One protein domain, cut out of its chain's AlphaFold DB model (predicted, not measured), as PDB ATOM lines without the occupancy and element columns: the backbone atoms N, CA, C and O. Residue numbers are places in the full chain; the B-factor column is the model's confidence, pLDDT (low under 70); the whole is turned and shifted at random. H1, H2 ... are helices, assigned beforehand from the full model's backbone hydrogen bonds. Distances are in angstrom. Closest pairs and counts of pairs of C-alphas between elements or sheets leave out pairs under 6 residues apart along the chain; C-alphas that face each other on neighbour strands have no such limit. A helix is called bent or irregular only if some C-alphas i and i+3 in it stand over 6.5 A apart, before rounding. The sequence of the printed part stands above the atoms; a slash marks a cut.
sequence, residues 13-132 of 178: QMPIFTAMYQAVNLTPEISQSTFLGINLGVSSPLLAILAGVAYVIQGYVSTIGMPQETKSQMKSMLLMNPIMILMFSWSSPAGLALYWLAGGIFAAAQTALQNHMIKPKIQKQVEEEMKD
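What this domain is: This is residues 13 to 132 of the 178 residues of the protein "Membrane protein insertase YidC" of bioreactor metagenome (UniProt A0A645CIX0). Three long helices, H3, H4 and H5, stand side by side as an up-and-down bundle, each running against the one before it, with H3 between the other two. Past one end of H5, residues 121 to 132 of H6 stick out free and add to the length; at the other end H1 and H2 make a corner, with H1 on the first turn of H5. The printed part has 120 residues with six named helices, H1 to H6 in chain order, and no named strand: all helix. It is loose, with a radius of gyration of the C-alphas of 18.4 A, and spans 65 by 26 by 24 A.

Where its parts are: Find C-alpha 94 at (77.794, -36.341, 48.670); from there H5 runs 34.5 A to residue 117. H4 takes residues 68 to 91, 35.6 A, and H3 residues 45 to 62, 25.8 A. H6, residues 119 to 132, runs 20.2 A to C-alpha 132 at (91.081, -35.340, 102.660). H1 is residues 13 to 26, 19.8 A, and H2 residues 28 to 32, 6.1 A.

How they stand to each other: Start at the hub, H5: it touches H3, the same way at 17 degrees, a shallow tilt, C-alphas 51 and 101 closest at 4.1 A. H3 and H4 form a hairpin, closest at C-alphas 48 and 89, 4.8 A. H4 and H5, also a hairpin, touch with residues 85 to 90 and 96 to 100 alone, C-alphas 89 and 97 closest at 5.0 A. H4 has a kink of 38 degrees near residue 75 and is only just irregular, with C-alphas 73 and 76 7.0 A apart. H1 touches H5, C-alphas 24 and 95 closest at 6.4 A; it touches H2 only at the corner, C-alphas 24 and 30 closest at 5.7 A. H6 and H5 meet only through their link. Every O i to N i+4 pair is within hydrogen-bond range in H1, H2, H3, H5 and H6; in H4, 14 of 20 are.

The domain as a whole: The C-alphas of Pro 28 and Asp 132, the two farthest apart, are 64.9 A apart. The printed part has no cut, and the link from H2 to H3 is long, 12 residues. Look for pLDDT under 70 at residues 119, 121, 128 to 130 and 132.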
ATOM      1  N   GLN A  13      78.990 -23.229  63.976       88.75
ATOM      2  CA  GLN A  13      78.821 -24.300  62.994       88.75
ATOM      3  C   GLN A  13      77.993 -23.874  61.775       88.75
ATOM      4  O   GLN A  13      78.299 -24.292  60.657       88.75
ATOM      5  N   MET A  14      76.952 -23.054  61.959       90.12
ATOM      6  CA  MET A  14      76.043 -22.684  60.862       90.12
ATOM      7  C   MET A  14      76.747 -21.966  59.687       90.12
ATOM      8  O   MET A  14      76.487 -22.341  58.538       90.12
ATOM      9  N   PRO A  15      77.667 -21.003  59.913       91.31
ATOM     10  CA  PRO A  15      78.455 -20.401  58.835       91.31
ATOM     11  C   PRO A  15      79.334 -21.412  58.093       91.31
ATOM     12  O   PRO A  15      79.371 -21.400  56.865       91.31
ATOM     13  N   ILE A  16      79.996 -22.320  58.821       91.31
ATOM     14  CA  ILE A  16      80.890 -23.335  58.239       91.31
ATOM     15  C   ILE A  16      80.095 -24.293  57.350       91.31
ATOM     16  O   ILE A  16      80.494 -24.578  56.221       91.31
ATOM     17  N   PHE A  17      78.942 -24.749  57.837       87.75
ATOM     18  CA  PHE A  17      78.031 -25.595  57.074       87.75
ATOM     19  C   PHE A  17      77.579 -24.915  55.777       87.75
ATOM     20  O   PHE A  17      77.657 -25.503  54.700       87.75
ATOM     21  N   THR A  18      77.151 -23.655  55.878       89.69
ATOM     22  CA  THR A  18      76.659 -22.885  54.731       89.69
ATOM     23  C   THR A  18      77.761 -22.668  53.694       89.69
ATOM     24  O   THR A  18      77.520 -22.848  52.502       89.69
ATOM     25  N   ALA A  19      78.975 -22.334  54.138       91.81
ATOM     26  CA  ALA A  19      80.132 -22.163  53.267       91.81
ATOM     27  C   ALA A  19      80.492 -23.464  52.537       91.81
ATOM     28  O   ALA A  19      80.704 -23.441  51.330       91.81
ATOM     29  N   MET A  20      80.495 -24.604  53.237       88.75
ATOM     30  CA  MET A  20      80.770 -25.909  52.630       88.75
ATOM     31  C   MET A  20      79.700 -26.296  51.601       88.75
ATOM     32  O   MET A  20      80.028 -26.710  50.491       88.75
ATOM     33  N   TYR A  21      78.419 -26.119  51.935       89.44
ATOM     34  CA  TYR A  21      77.315 -26.399  51.014       89.44
ATOM     35  C   TYR A  21      77.391 -25.535  49.749       89.44
ATOM     36  O   TYR A  21      77.187 -26.029  48.641       89.44
ATOM     37  N   GLN A  22      77.707 -24.247  49.902       89.81
ATOM     38  CA  GLN A  22      77.899 -23.351  48.765       89.81
ATOM     39  C   GLN A  22      79.142 -23.714  47.954       89.81
ATOM     40  O   GLN A  22      79.057 -23.735  46.735       89.81
ATOM     41  N   ALA A  23      80.261 -24.063  48.588       89.44
ATOM     42  CA  ALA A  23      81.478 -24.461  47.885       89.44
ATOM     43  C   ALA A  23      81.249 -25.689  46.987       89.44
ATOM     44  O   ALA A  23      81.644 -25.684  45.826       89.44
ATOM     45  N   VAL A  24      80.548 -26.714  47.482       87.50
ATOM     46  CA  VAL A  24      80.253 -27.920  46.688       87.50
ATOM     47  C   VAL A  24      79.314 -27.622  45.512       87.50
ATOM     48  O   VAL A  24      79.480 -28.197  44.439       87.50
ATOM     49  N   ASN A  25      78.344 -26.718  45.685       85.06
ATOM     50  CA  ASN A  25      77.340 -26.426  44.655       85.06
ATOM     51  C   ASN A  25      77.758 -25.348  43.646       85.06
ATOM     52  O   ASN A  25      77.362 -25.413  42.487       85.06
ATOM     53  N   LEU A  26      78.518 -24.339  44.075       87.69
ATOM     54  CA  LEU A  26      78.921 -23.207  43.236       87.69
ATOM     55  C   LEU A  26      80.211 -23.485  42.462       87.69
ATOM     56  O   LEU A  26      80.468 -22.816  41.463       87.69
ATOM     57  N   THR A  27      81.025 -24.449  42.900       89.62
ATOM     58  CA  THR A  27      82.259 -24.822  42.209       89.62
ATOM     59  C   THR A  27      82.010 -26.020  41.284       89.62
ATOM     60  O   THR A  27      81.896 -27.153  41.765       89.62
ATOM     61  N   PRO A  28      81.961 -25.820  39.952       83.19
ATOM     62  CA  PRO A  28      81.648 -26.890  39.004       83.19
ATOM     63  C   PRO A  28      82.684 -28.019  39.022       83.19
ATOM     64  O   PRO A  28      82.322 -29.180  38.852       83.19
ATOM     65  N   GLU A  29      83.952 -27.709  39.305       87.00
ATOM     66  CA  GLU A  29      85.010 -28.717  39.419       87.00
ATOM     67  C   GLU A  29      84.762 -29.698  40.571       87.00
ATOM     68  O   GLU A  29      84.958 -30.899  40.411       87.00
ATOM     69  N   ILE A  30      84.264 -29.216  41.716       83.56
ATOM     70  CA  ILE A  30      83.962 -30.066  42.877       83.56
ATOM     71  C   ILE A  30      82.693 -30.874  42.622       83.56
ATOM     72  O   ILE A  30      82.662 -32.070  42.908       83.56
ATOM     73  N   SER A  31      81.672 -30.256  42.029       83.75
ATOM     74  CA  SER A  31      80.417 -30.932  41.691       83.75
ATOM     75  C   SER A  31      80.618 -32.103  40.715       83.75
ATOM     76  O   SER A  31      80.005 -33.158  40.869       83.75
ATOM     77  N   GLN A  32      81.522 -31.962  39.741       86.12
ATOM     78  CA  GLN A  32      81.838 -33.024  38.777       86.12
ATOM     79  C   GLN A  32      82.918 -33.999  39.271       86.12
ATOM     80  O   GLN A  32      83.106 -35.064  38.678       86.12
ATOM     81  N   SER A  33      83.628 -33.665  40.352       89.38
ATOM     82  CA  SER A  33      84.678 -34.521  40.899       89.38
ATOM     83  C   SER A  33      84.123 -35.828  41.469       89.38
ATOM     84  O   SER A  33      82.967 -35.930  41.893       89.38
ATOM     85  N   THR A  34      84.985 -36.843  41.497       89.69
ATOM     86  CA  THR A  34      84.698 -38.137  42.115       89.69
ATOM     87  C   THR A  34      85.714 -38.439  43.212       89.69
ATOM     88  O   THR A  34      86.910 -38.204  43.056       89.69
ATOM     89  N   PHE A  35      85.243 -38.979  44.335       88.88
ATOM     90  CA  PHE A  35      86.062 -39.439  45.453       88.88
ATOM     91  C   PHE A  35      85.715 -40.890  45.755       88.88
ATOM     92  O   PHE A  35      84.552 -41.216  45.986       88.88
ATOM     93  N   LEU A  36      86.717 -41.774  45.715       88.81
ATOM     94  CA  LEU A  36      86.533 -43.226  45.860       88.81
ATOM     95  C   LEU A  36      85.462 -43.807  44.907       88.81
ATOM     96  O   LEU A  36      84.779 -44.769  45.242       88.81
ATOM     97  N   GLY A  37      85.297 -43.204  43.723       87.88
ATOM     98  CA  GLY A  37      84.286 -43.590  42.730       87.88
ATOM     99  C   GLY A  37      82.888 -42.993  42.949       87.88
ATOM    100  O   GLY A  37      81.988 -43.266  42.162       87.88
ATOM    101  N   ILE A  38      82.693 -42.162  43.975       89.56
ATOM    102  CA  ILE A  38      81.423 -41.487  44.276       89.56
ATOM    103  C   ILE A  38      81.502 -40.046  43.771       89.56
ATOM    104  O   ILE A  38      82.461 -39.348  44.082       89.56
ATOM    105  N   ASN A  39      80.511 -39.581  43.010       90.69
ATOM    106  CA  ASN A  39      80.441 -38.185  42.571       90.69
ATOM    107  C   ASN A  39      80.031 -37.273  43.743       90.69
ATOM    108  O   ASN A  39      79.066 -37.579  44.440       90.69
ATOM    109  N   LEU A  40      80.767 -36.179  43.972       89.31
ATOM    110  CA  LEU A  40      80.563 -35.306  45.139       89.31
ATOM    111  C   LEU A  40      79.384 -34.336  44.985       89.31
ATOM    112  O   LEU A  40      78.850 -33.879  45.999       89.31
ATOM    113  N   GLY A  41      78.995 -34.004  43.755       88.06
ATOM    114  CA  GLY A  41      77.909 -33.070  43.456       88.06
ATOM    115  C   GLY A  41      76.511 -33.676  43.568       88.06
ATOM    116  O   GLY A  41      75.543 -32.942  43.747       88.06
ATOM    117  N   VAL A  42      76.389 -35.002  43.505       90.50
ATOM    118  CA  VAL A  42      75.111 -35.725  43.638       90.50
ATOM    119  C   VAL A  42      74.964 -36.353  45.019       90.50
ATOM    120  O   VAL A  42      75.952 -36.585  45.707       90.50
ATOM    121  N   SER A  43      73.736 -36.651  45.445       92.44
ATOM    122  CA  SER A  43      73.516 -37.368  46.708       92.44
ATOM    123  C   SER A  43      74.053 -38.804  46.647       92.44
ATOM    124  O   SER A  43      73.937 -39.488  45.628       92.44
ATOM    125  N   SER A  44      74.615 -39.276  47.765       94.81
ATOM    126  CA  SER A  44      75.114 -40.643  47.930       94.81
ATOM    127  C   SER A  44      74.573 -41.267  49.227       94.81
ATOM    128  O   SER A  44      75.112 -40.981  50.305       94.81
ATOM    129  N   PRO A  45      73.627 -42.223  49.143       93.88
ATOM    130  CA  PRO A  45      73.126 -42.966  50.301       93.88
ATOM    131  C   PRO A  45      74.223 -43.655  51.123       93.88
ATOM    132  O   PRO A  45      74.148 -43.694  52.348       93.88
ATOM    133  N   LEU A  46      75.275 -44.157  50.461       94.50
ATOM    134  CA  LEU A  46      76.387 -44.840  51.123       94.50
ATOM    135  C   LEU A  46      77.107 -43.914  52.117       94.50
ATOM    136  O   LEU A  46      77.197 -44.223  53.302       94.50
ATOM    137  N   LEU A  47      77.573 -42.753  51.649       94.69
ATOM    138  CA  LEU A  47      78.201 -41.739  52.499       94.69
ATOM    139  C   LEU A  47      77.262 -41.206  53.585       94.69
ATOM    140  O   LEU A  47      77.719 -40.986  54.704       94.69
ATOM    141  N   ALA A  48      75.967 -41.048  53.300       95.62
ATOM    142  CA  ALA A  48      74.992 -40.625  54.303       95.62
ATOM    143  C   ALA A  48      74.905 -41.624  55.471       95.62
ATOM    144  O   ALA A  48      74.968 -41.226  56.637       95.62
ATOM    145  N   ILE A  49      74.829 -42.925  55.169       96.44
ATOM    146  CA  ILE A  49      74.817 -43.991  56.181       96.44
ATOM    147  C   ILE A  49      76.130 -44.000  56.964       96.44
ATOM    148  O   ILE A  49      76.104 -44.032  58.194       96.44
ATOM    149  N   LEU A  50      77.272 -43.930  56.277       96.56
ATOM    150  CA  LEU A  50      78.584 -43.918  56.928       96.56
ATOM    151  C   LEU A  50      78.743 -42.717  57.865       96.56
ATOM    152  O   LEU A  50      79.219 -42.883  58.988       96.56
ATOM    153  N   ALA A  51      78.307 -41.528  57.447       96.44
ATOM    154  CA  ALA A  51      78.316 -40.333  58.283       96.44
ATOM    155  C   ALA A  51      77.429 -40.512  59.525       96.44
ATOM    156  O   ALA A  51      77.880 -40.271  60.646       96.44
ATOM    157  N   GLY A  52      76.199 -41.007  59.354       96.00
ATOM    158  CA  GLY A  52      75.303 -41.316  60.472       96.00
ATOM    159  C   GLY A  52      75.936 -42.296  61.465       96.00
ATOM    160  O   GLY A  52      75.968 -42.030  62.666       96.00
ATOM    161  N   VAL A  53      76.521 -43.391  60.972       96.81
ATOM    162  CA  VAL A  53      77.228 -44.384  61.797       96.81
ATOM    163  C   VAL A  53      78.419 -43.761  62.528       96.81
ATOM    164  O   VAL A  53      78.589 -44.007  63.723       96.81
ATOM    165  N   ALA A  54      79.208 -42.911  61.866       96.69
ATOM    166  CA  ALA A  54      80.334 -42.227  62.494       96.69
ATOM    167  C   ALA A  54      79.890 -41.381  63.700       96.69
ATOM    168  O   ALA A  54      80.521 -41.443  64.756       96.69
ATOM    169  N   TYR A  55      78.769 -40.661  63.596       95.56
ATOM    170  CA  TYR A  55      78.229 -39.884  64.715       95.56
ATOM    171  C   TYR A  55      77.557 -40.737  65.796       95.56
ATOM    172  O   TYR A  55      77.607 -40.371  66.969       95.56
ATOM    173  N   VAL A  56      76.988 -41.900  65.455       95.62
ATOM    174  CA  VAL A  56      76.546 -42.876  66.467       95.62
ATOM    175  C   VAL A  56      77.743 -43.381  67.276       95.62
ATOM    176  O   VAL A  56      77.680 -43.417  68.507       95.62
ATOM    177  N   ILE A  57      78.848 -43.724  66.609       95.44
ATOM    178  CA  ILE A  57      80.086 -44.164  67.266       95.44
ATOM    179  C   ILE A  57      80.662 -43.034  68.121       95.44
ATOM    180  O   ILE A  57      80.959 -43.253  69.294       95.44
ATOM    181  N   GLN A  58      80.771 -41.818  67.580       95.00
ATOM    182  CA  GLN A  58      81.233 -40.639  68.318       95.00
ATOM    183  C   GLN A  58      80.397 -40.409  69.581       95.00
ATOM    184  O   GLN A  58      80.944 -40.229  70.674       95.00
ATOM    185  N   GLY A  59      79.072 -40.479  69.444       92.50
ATOM    186  CA  GLY A  59      78.145 -40.388  70.555       92.50
ATOM    187  C   GLY A  59      78.406 -41.482  71.588       92.50
ATOM    188  O   GLY A  59      78.587 -41.181  72.767       92.50
ATOM    189  N   TYR A  60      78.493 -42.745  71.173       91.50
ATOM    190  CA  TYR A  60      78.772 -43.859  72.079       91.50
ATOM    191  C   TYR A  60      80.082 -43.657  72.848       91.50
ATOM    192  O   TYR A  60      80.094 -43.765  74.077       91.50
ATOM    193  N   VAL A  61      81.155 -43.272  72.150       91.31
ATOM    194  CA  VAL A  61      82.461 -42.975  72.750       91.31
ATOM    195  C   VAL A  61      82.335 -41.879  73.809       91.31
ATOM    196  O   VAL A  61      82.909 -42.013  74.888       91.31
ATOM    197  N   SER A  62      81.524 -40.842  73.587       89.38
ATOM    198  CA  SER A  62      81.311 -39.781  74.585       89.38
ATOM    199  C   SER A  62      80.709 -40.284  75.908       89.38
ATOM    200  O   SER A  62      81.021 -39.748  76.975       89.38
ATOM    201  N   THR A  63      79.931 -41.374  75.870       87.94
ATOM    202  CA  THR A  63      79.284 -41.962  77.059       87.94
ATOM    203  C   THR A  63      80.176 -42.913  77.861       87.94
ATOM    204  O   THR A  63      79.806 -43.343  78.963       87.94
ATOM    205  N   ILE A  64      81.361 -43.258  77.347       87.56
ATOM    206  CA  ILE A  64      82.305 -44.142  78.037       87.56
ATOM    207  C   ILE A  64      82.729 -43.491  79.362       87.56
ATOM    208  O   ILE A  64      83.124 -42.326  79.409       87.56
ATOM    209  N   GLY A  65      82.619 -44.237  80.463       78.56
ATOM    210  CA  GLY A  65      82.935 -43.750  81.812       78.56
ATOM    211  C   GLY A  65      81.819 -42.965  82.517       78.56
ATOM    212  O   GLY A  65      82.077 -42.405  83.577       78.56
ATOM    213  N   MET A  66      80.598 -42.906  81.965       83.00
ATOM    214  CA  MET A  66      79.431 -42.317  82.649       83.00
ATOM    215  C   MET A  66      78.613 -43.366  83.437       83.00
ATOM    216  O   MET A  66      78.524 -44.519  82.987       83.00
ATOM    217  N   PRO A  67      77.965 -42.984  84.559       83.38
ATOM    218  CA  PRO A  67      77.016 -43.838  85.282       83.38
ATOM    219  C   PRO A  67      75.817 -44.260  84.415       83.38
ATOM    220  O   PRO A  67      75.386 -43.514  83.534       83.38
ATOM    221  N   GLN A  68      75.253 -45.447  84.669       80.44
ATOM    222  CA  GLN A  68      74.150 -45.996  83.858       80.44
ATOM    223  C   GLN A  68      72.853 -45.180  83.935       80.44
ATOM    224  O   GLN A  68      72.169 -45.026  82.925       80.44
ATOM    225  N   GLU A  69      72.550 -44.597  85.096       80.94
ATOM    226  CA  GLU A  69      71.380 -43.728  85.281       80.94
ATOM    227  C   GLU A  69      71.426 -42.526  84.321       80.94
ATOM    228  O   GLU A  69      70.465 -42.240  83.608       80.94
ATOM    229  N   THR A  70      72.598 -41.895  84.195       81.12
ATOM    230  CA  THR A  70      72.821 -40.767  83.281       81.12
ATOM    231  C   THR A  70      72.784 -41.196  81.810       81.12
ATOM    232  O   THR A  70      72.242 -40.480  80.968       81.12
ATOM    233  N   LYS A  71      73.310 -42.385  81.479       82.25
ATOM    234  CA  LYS A  71      73.298 -42.920  80.104       82.25
ATOM    235  C   LYS A  71      71.884 -43.114  79.566       82.25
ATOM    236  O   LYS A  71      71.628 -42.766  78.416       82.25
ATOM    237  N   SER A  72      70.974 -43.642  80.385       80.38
ATOM    238  CA  SER A  72      69.588 -43.897  79.971       80.38
ATOM    239  C   SER A  72      68.871 -42.607  79.570       80.38
ATOM    240  O   SER A  72      68.225 -42.549  78.526       80.38
ATOM    241  N   GLN A  73      69.057 -41.541  80.349       81.38
ATOM    242  CA  GLN A  73      68.430 -40.246  80.085       81.38
ATOM    243  C   GLN A  73      69.017 -39.549  78.844       81.38
ATOM    244  O   GLN A  73      68.304 -38.858  78.120       81.38
ATOM    245  N   MET A  74      70.307 -39.758  78.562       84.19
ATOM    246  CA  MET A  74      70.999 -39.135  77.428       84.19
ATOM    247  C   MET A  74      70.887 -39.915  76.114       84.19
ATOM    248  O   MET A  74      71.151 -39.347  75.055       84.19
ATOM    249  N   LYS A  75      70.484 -41.193  76.142       82.19
ATOM    250  CA  LYS A  75      70.449 -42.066  74.956       82.19
ATOM    251  C   LYS A  75      69.601 -41.490  73.818       82.19
ATOM    252  O   LYS A  75      70.029 -41.515  72.667       82.19
ATOM    253  N   SER A  76      68.437 -40.927  74.140       82.06
ATOM    254  CA  SER A  76      67.546 -40.307  73.149       82.06
ATOM    255  C   SER A  76      68.161 -39.056  72.517       82.06
ATOM    256  O   SER A  76      68.039 -38.846  71.314       82.06
ATOM    257  N   MET A  77      68.885 -38.254  73.305       84.81
ATOM    258  CA  MET A  77      69.591 -37.066  72.812       84.81
ATOM    259  C   MET A  77      70.779 -37.442  71.919       84.81
ATOM    260  O   MET A  77      71.041 -36.791  70.911       84.81
ATOM    261  N   LEU A  78      71.471 -38.528  72.266       87.25
ATOM    262  CA  LEU A  78      72.634 -39.028  71.540       87.25
ATOM    263  C   LEU A  78      72.286 -39.522  70.133       87.25
ATOM    264  O   LEU A  78      73.099 -39.386  69.226       87.25
ATOM    265  N   LEU A  79      71.088 -40.089  69.957       89.25
ATOM    266  CA  LEU A  79      70.607 -40.588  68.666       89.25
ATOM    267  C   LEU A  79      69.962 -39.504  67.799       89.25
ATOM    268  O   LEU A  79      69.957 -39.643  66.579       89.25
ATOM    269  N   MET A  80      69.481 -38.407  68.391       91.12
ATOM    270  CA  MET A  80      68.851 -37.317  67.641       91.12
ATOM    271  C   MET A  80      69.802 -36.706  66.597       91.12
ATOM    272  O   MET A  80      69.430 -36.544  65.436       91.12
ATOM    273  N   ASN A  81      71.040 -36.393  66.991       90.69
ATOM    274  CA  ASN A  81      72.013 -35.754  66.099       90.69
ATOM    275  C   ASN A  81      72.416 -36.651  64.901       90.69
ATOM    276  O   ASN A  81      72.310 -36.195  63.762       90.69
ATOM    277  N   PRO A  82      72.785 -37.934  65.090       92.81
ATOM    278  CA  PRO A  82      73.049 -38.843  63.975       92.81
ATOM    279  C   PRO A  82      71.868 -39.020  63.018       92.81
ATOM    280  O   PRO A  82      72.077 -39.086  61.809       92.81
ATOM    281  N   ILE A  83      70.633 -39.075  63.531       95.25
ATOM    282  CA  ILE A  83      69.430 -39.202  62.693       95.25
ATOM    283  C   ILE A  83      69.258 -37.957  61.819       95.25
ATOM    284  O   ILE A  83      69.013 -38.075  60.621       95.25
ATOM    285  N   MET A  84      69.434 -36.767  62.395       93.50
ATOM    286  CA  MET A  84      69.392 -35.510  61.644       93.50
ATOM    287  C   MET A  84      70.462 -35.480  60.552       93.50
ATOM    288  O   MET A  84      70.141 -35.226  59.394       93.50
ATOM    289  N   ILE A  85      71.713 -35.801  60.891       93.75
ATOM    290  CA  ILE A  85      72.811 -35.847  59.916       93.75
ATOM    291  C   ILE A  85      72.508 -36.839  58.796       93.75
ATOM    292  O   ILE A  85      72.720 -36.508  57.633       93.75
ATOM    293  N   LEU A  86      71.969 -38.018  59.113       95.62
ATOM    294  CA  LEU A  86      71.586 -39.013  58.115       95.62
ATOM    295  C   LEU A  86      70.520 -38.470  57.154       95.62
ATOM    296  O   LEU A  86      70.701 -38.553  55.943       95.62
ATOM    297  N   MET A  87      69.437 -37.882  57.676       94.94
ATOM    298  CA  MET A  87      68.351 -37.339  56.851       94.94
ATOM    299  C   MET A  87      68.821 -36.184  55.959       94.94
ATOM    300  O   MET A  87      68.485 -36.151  54.778       94.94
ATOM    301  N   PHE A  88      69.630 -35.264  56.491       92.88
ATOM    302  CA  PHE A  88      70.190 -34.160  55.706       92.88
ATOM    303  C   PHE A  88      71.214 -34.640  54.674       92.88
ATOM    304  O   PHE A  88      71.238 -34.152  53.547       92.88
ATOM    305  N   SER A  89      72.050 -35.615  55.026       93.88
ATOM    306  CA  SER A  89      73.014 -36.212  54.094       93.88
ATOM    307  C   SER A  89      72.328 -36.971  52.961       93.88
ATOM    308  O   SER A  89      72.888 -37.087  51.879       93.88
ATOM    309  N   TRP A  90      71.114 -37.478  53.190       94.75
ATOM    310  CA  TRP A  90      70.353 -38.206  52.177       94.75
ATOM    311  C   TRP A  90      69.871 -37.309  51.033       94.75
ATOM    312  O   TRP A  90      69.807 -37.742  49.884       94.75
ATOM    313  N   SER A  91      69.525 -36.058  51.329       91.31
ATOM    314  CA  SER A  91      68.994 -35.103  50.349       91.31
ATOM    315  C   SER A  91      70.025 -34.094  49.837       91.31
ATOM    316  O   SER A  91      69.711 -33.313  48.943       91.31
ATOM    317  N   SER A  92      71.244 -34.098  50.378       90.81
ATOM    318  CA  SER A  92      72.300 -33.147  50.019       90.81
ATOM    319  C   SER A  92      73.403 -33.777  49.158       90.81
ATOM    320  O   SER A  92      73.473 -35.003  49.049       90.81
ATOM    321  N   PRO A  93      74.268 -32.962  48.521       93.56
ATOM    322  CA  PRO A  93      75.409 -33.469  47.765       93.56
ATOM    323  C   PRO A  93      76.332 -34.343  48.622       93.56
ATOM    324  O   PRO A  93      76.596 -34.043  49.790       93.56
ATOM    325  N   ALA A  94      76.888 -35.394  48.029       93.62
ATOM    326  CA  ALA A  94      77.794 -36.341  48.670       93.62
ATOM    327  C   ALA A  94      79.019 -35.671  49.307       93.62
ATOM    328  O   ALA A  94      79.512 -36.158  50.324       93.62
ATOM    329  N   GLY A  95      79.481 -34.536  48.772       92.12
ATOM    330  CA  GLY A  95      80.542 -33.736  49.389       92.12
ATOM    331  C   GLY A  95      80.203 -33.289  50.817       92.12
ATOM    332  O   GLY A  95      81.068 -33.302  51.693       92.12
ATOM    333  N   LEU A  96      78.933 -32.977  51.095       92.75
ATOM    334  CA  LEU A  96      78.482 -32.603  52.435       92.75
ATOM    335  C   LEU A  96      78.417 -33.816  53.379       92.75
ATOM    336  O   LEU A  96      78.859 -33.735  54.526       92.75
ATOM    337  N   ALA A  97      77.939 -34.962  52.888       94.50
ATOM    338  CA  ALA A  97      77.961 -36.216  53.643       94.50
ATOM    339  C   ALA A  97      79.400 -36.650  53.982       94.50
ATOM    340  O   ALA A  97      79.681 -37.083  55.100       94.50
ATOM    341  N   LEU A  98      80.335 -36.475  53.043       94.44
ATOM    342  CA  LEU A  98      81.756 -36.756  53.237       94.44
ATOM    343  C   LEU A  98      82.384 -35.845  54.300       94.44
ATOM    344  O   LEU A  98      83.154 -36.322  55.137       94.44
ATOM    345  N   TYR A  99      82.021 -34.559  54.315       93.75
ATOM    346  CA  TYR A  99      82.421 -33.628  55.373       93.75
ATOM    347  C   TYR A  99      81.985 -34.129  56.756       93.75
ATOM    348  O   TYR A  99      82.803 -34.196  57.678       93.75
ATOM    349  N   TRP A 100      80.722 -34.537  56.902       94.50
ATOM    350  CA  TRP A 100      80.230 -35.085  58.164       94.50
ATOM    351  C   TRP A 100      80.914 -36.398  58.536       94.50
ATOM    352  O   TRP A 100      81.250 -36.590  59.701       94.50
ATOM    353  N   LEU A 101      81.184 -37.282  57.577       96.06
ATOM    354  CA  LEU A 101      81.925 -38.515  57.837       96.06
ATOM    355  C   LEU A 101      83.315 -38.223  58.423       96.06
ATOM    356  O   LEU A 101      83.660 -38.745  59.485       96.06
ATOM    357  N   ALA A 102      84.090 -37.352  57.775       95.44
ATOM    358  CA  ALA A 102      85.416 -36.967  58.252       95.44
ATOM    359  C   ALA A 102      85.351 -36.291  59.633       95.44
ATOM    360  O   ALA A 102      86.118 -36.635  60.536       95.44
ATOM    361  N   GLY A 103      84.395 -35.378  59.825       94.44
ATOM    362  CA  GLY A 103      84.169 -34.694  61.097       94.44
ATOM    363  C   GLY A 103      83.778 -35.645  62.231       94.44
ATOM    364  O   GLY A 103      84.314 -35.536  63.332       94.44
ATOM    365  N   GLY A 104      82.898 -36.612  61.967       94.75
ATOM    366  CA  GLY A 104      82.477 -37.630  62.928       94.75
ATOM    367  C   GLY A 104      83.635 -38.525  63.368       94.75
ATOM    368  O   GLY A 104      83.803 -38.761  64.565       94.75
ATOM    369  N   ILE A 105      84.486 -38.954  62.428       96.25
ATOM    370  CA  ILE A 105      85.700 -39.732  62.725       96.25
ATOM    371  C   ILE A 105      86.664 -38.913  63.589       96.25
ATOM    372  O   ILE A 105      87.122 -39.395  64.627       96.25
ATOM    373  N   PHE A 106      86.939 -37.666  63.202       96.44
ATOM    374  CA  PHE A 106      87.831 -36.787  63.954       96.44
ATOM    375  C   PHE A 106      87.307 -36.521  65.372       96.44
ATOM    376  O   PHE A 106      88.040 -36.665  66.350       96.44
ATOM    377  N   ALA A 107      86.018 -36.209  65.507       93.44
ATOM    378  CA  ALA A 107      85.384 -35.970  66.796       93.44
ATOM    379  C   ALA A 107      85.373 -37.231  67.675       93.44
ATOM    380  O   ALA A 107      85.616 -37.137  68.882       93.44
ATOM    381  N   ALA A 108      85.133 -38.413  67.101       94.19
ATOM    382  CA  ALA A 108      85.221 -39.682  67.821       94.19
ATOM    383  C   ALA A 108      86.643 -39.922  68.339       94.19
ATOM    384  O   ALA A 108      86.816 -40.223  69.520       94.19
ATOM    385  N   ALA A 109      87.656 -39.718  67.492       94.56
ATOM    386  CA  ALA A 109      89.062 -39.858  67.860       94.56
ATOM    387  C   ALA A 109      89.460 -38.874  68.971       94.56
ATOM    388  O   ALA A 109      90.038 -39.277  69.982       94.56
ATOM    389  N   GLN A 110      89.077 -37.603  68.841       93.12
ATOM    390  CA  GLN A 110      89.301 -36.587  69.867       93.12
ATOM    391  C   GLN A 110      88.630 -36.975  71.191       93.12
ATOM    392  O   GLN A 110      89.253 -36.896  72.249       93.12
ATOM    393  N   THR A 111      87.375 -37.426  71.149       91.69
ATOM    394  CA  THR A 111      86.630 -37.830  72.351       91.69
ATOM    395  C   THR A 111      87.264 -39.058  73.008       91.69
ATOM    396  O   THR A 111      87.387 -39.112  74.232       91.69
ATOM    397  N   ALA A 112      87.717 -40.032  72.216       90.88
ATOM    398  CA  ALA A 112      88.426 -41.206  72.714       90.88
ATOM    399  C   ALA A 112      89.735 -40.813  73.414       90.88
ATOM    400  O   ALA A 112      89.994 -41.259  74.534       90.88
ATOM    401  N   LEU A 113      90.514 -39.917  72.804       90.81
ATOM    402  CA  LEU A 113      91.751 -39.403  73.388       90.81
ATOM    403  C   LEU A 113      91.489 -38.656  74.704       90.81
ATOM    404  O   LEU A 113      92.167 -38.894  75.704       90.81
ATOM    405  N   GLN A 114      90.467 -37.799  74.736       87.00
ATOM    406  CA  GLN A 114      90.050 -37.088  75.948       87.00
ATOM    407  C   GLN A 114      89.620 -38.057  77.056       87.00
ATOM    408  O   GLN A 114      90.033 -37.904  78.209       87.00
ATOM    409  N   ASN A 115      88.837 -39.084  76.722       86.38
ATOM    410  CA  ASN A 115      88.420 -40.110  77.674       86.38
ATOM    411  C   ASN A 115      89.613 -40.876  78.253       86.38
ATOM    412  O   ASN A 115      89.616 -41.170  79.445       86.38
ATOM    413  N   HIS A 116      90.623 -41.171  77.436       83.00
ATOM    414  CA  HIS A 116      91.802 -41.908  77.875       83.00
ATOM    415  C   HIS A 116      92.759 -41.049  78.719       83.00
ATOM    416  O   HIS A 116      93.326 -41.536  79.693       83.00
ATOM    417  N   MET A 117      92.939 -39.763  78.391       77.44
ATOM    418  CA  MET A 117      93.948 -38.914  79.045       77.44
ATOM    419  C   MET A 117      93.426 -38.050  80.199       77.44
ATOM    420  O   MET A 117      94.171 -37.781  81.145       77.44
ATOM    421  N   ILE A 118      92.178 -37.578  80.130       74.50
ATOM    422  CA  ILE A 118      91.644 -36.549  81.039       74.50
ATOM    423  C   ILE A 118      90.818 -37.182  82.161       74.50
ATOM    424  O   ILE A 118      91.038 -36.883  83.336       74.50
ATOM    425  N   LYS A 119      89.905 -38.105  81.830       69.69
ATOM    426  CA  LYS A 119      89.024 -38.749  82.821       69.69
ATOM    427  C   LYS A 119      89.759 -39.469  83.964       69.69
ATOM    428  O   LYS A 119      89.337 -39.266  85.103       69.69
ATOM    429  N   PRO A 120      90.854 -40.232  83.755       70.38
ATOM    430  CA  PRO A 120      91.531 -40.889  84.876       70.38
ATOM    431  C   PRO A 120      92.225 -39.903  85.824       70.38
ATOM    432  O   PRO A 120      92.357 -40.191  87.009       70.38
ATOM    433  N   LYS A 121      92.647 -38.728  85.337       67.44
ATOM    434  CA  LYS A 121      93.261 -37.692  86.181       67.44
ATOM    435  C   LYS A 121      92.225 -37.024  87.083       67.44
ATOM    436  O   LYS A 121      92.481 -36.849  88.268       67.44
ATOM    437  N   ILE A 122      91.044 -36.725  86.539       71.31
ATOM    438  CA  ILE A 122      89.950 -36.110  87.304       71.31
ATOM    439  C   ILE A 122      89.405 -37.076  88.358       71.31
ATOM    440  O   ILE A 122      89.184 -36.670  89.490       71.31
ATOM    441  N   GLN A 123      89.233 -38.360  88.031       70.88
ATOM    442  CA  GLN A 123      88.738 -39.341  89.007       70.88
ATOM    443  C   GLN A 123      89.684 -39.502  90.205       70.88
ATOM    444  O   GLN A 123      89.214 -39.543  91.336       70.88
ATOM    445  N   LYS A 124      91.004 -39.510  89.971       71.25
ATOM    446  CA  LYS A 124      92.008 -39.558  91.047       71.25
ATOM    447  C   LYS A 124      91.973 -38.313  91.933       71.25
ATOM    448  O   LYS A 124      91.959 -38.447  93.147       71.25
ATOM    449  N   GLN A 125      91.878 -37.125  91.335       71.12
ATOM    450  CA  GLN A 125      91.765 -35.865  92.079       71.12
ATOM    451  C   GLN A 125      90.489 -35.805  92.924       71.12
ATOM    452  O   GLN A 125      90.536 -35.394  94.076       71.12
ATOM    453  N   VAL A 126      89.360 -36.264  92.379       71.69
ATOM    454  CA  VAL A 126      88.093 -36.328  93.118       71.69
ATOM    455  C   VAL A 126      88.185 -37.332  94.269       71.69
ATOM    456  O   VAL A 126      87.672 -37.065  95.349       71.69
ATOM    457  N   GLU A 127      88.845 -38.475  94.081       72.00
ATOM    458  CA  GLU A 127      89.016 -39.465  95.148       72.00
ATOM    459  C   GLU A 127      89.971 -38.988  96.256       72.00
ATOM    460  O   GLU A 127      89.708 -39.230  97.433       72.00
ATOM    461  N   GLU A 128      91.045 -38.281  95.904       69.31
ATOM    462  CA  GLU A 128      91.954 -37.634  96.859       69.31
ATOM    463  C   GLU A 128      91.252 -36.511  97.637       69.31
ATOM    464  O   GLU A 128      91.339 -36.466  98.864       69.31
ATOM    465  N   GLU A 129      90.468 -35.667  96.960       67.69
ATOM    466  CA  GLU A 129      89.674 -34.611  97.601       67.69
ATOM    467  C   GLU A 129      88.590 -35.195  98.528       67.69
ATOM    468  O   GLU A 129      88.362 -34.681  99.625       67.69
ATOM    469  N   MET A 130      87.970 -36.321  98.146       62.28
ATOM    470  CA  MET A 130      87.011 -37.041  98.994       62.28
ATOM    471  C   MET A 130      87.659 -37.718 100.214       62.28
ATOM    472  O   MET A 130      86.975 -37.889 101.226       62.28
ATOM    473  N   LYS A 131      88.945 -38.093 100.146       70.50
ATOM    474  CA  LYS A 131      89.702 -38.660 101.280       70.50
ATOM    475  C   LYS A 131      90.133 -37.588 102.281       70.50
ATOM    476  O   LYS A 131      90.041 -37.830 103.481       70.50
ATOM    477  N   ASP A 132      90.562 -36.420 101.807       65.19
ATOM    478  CA  ASP A 132      91.081 -35.340 102.660       65.19
ATOM    479  C   ASP A 132      89.964 -34.474 103.276       65.19
ATOM    480  O   ASP A 132      90.112 -33.893 104.353       65.19
TER     481      ASP A 132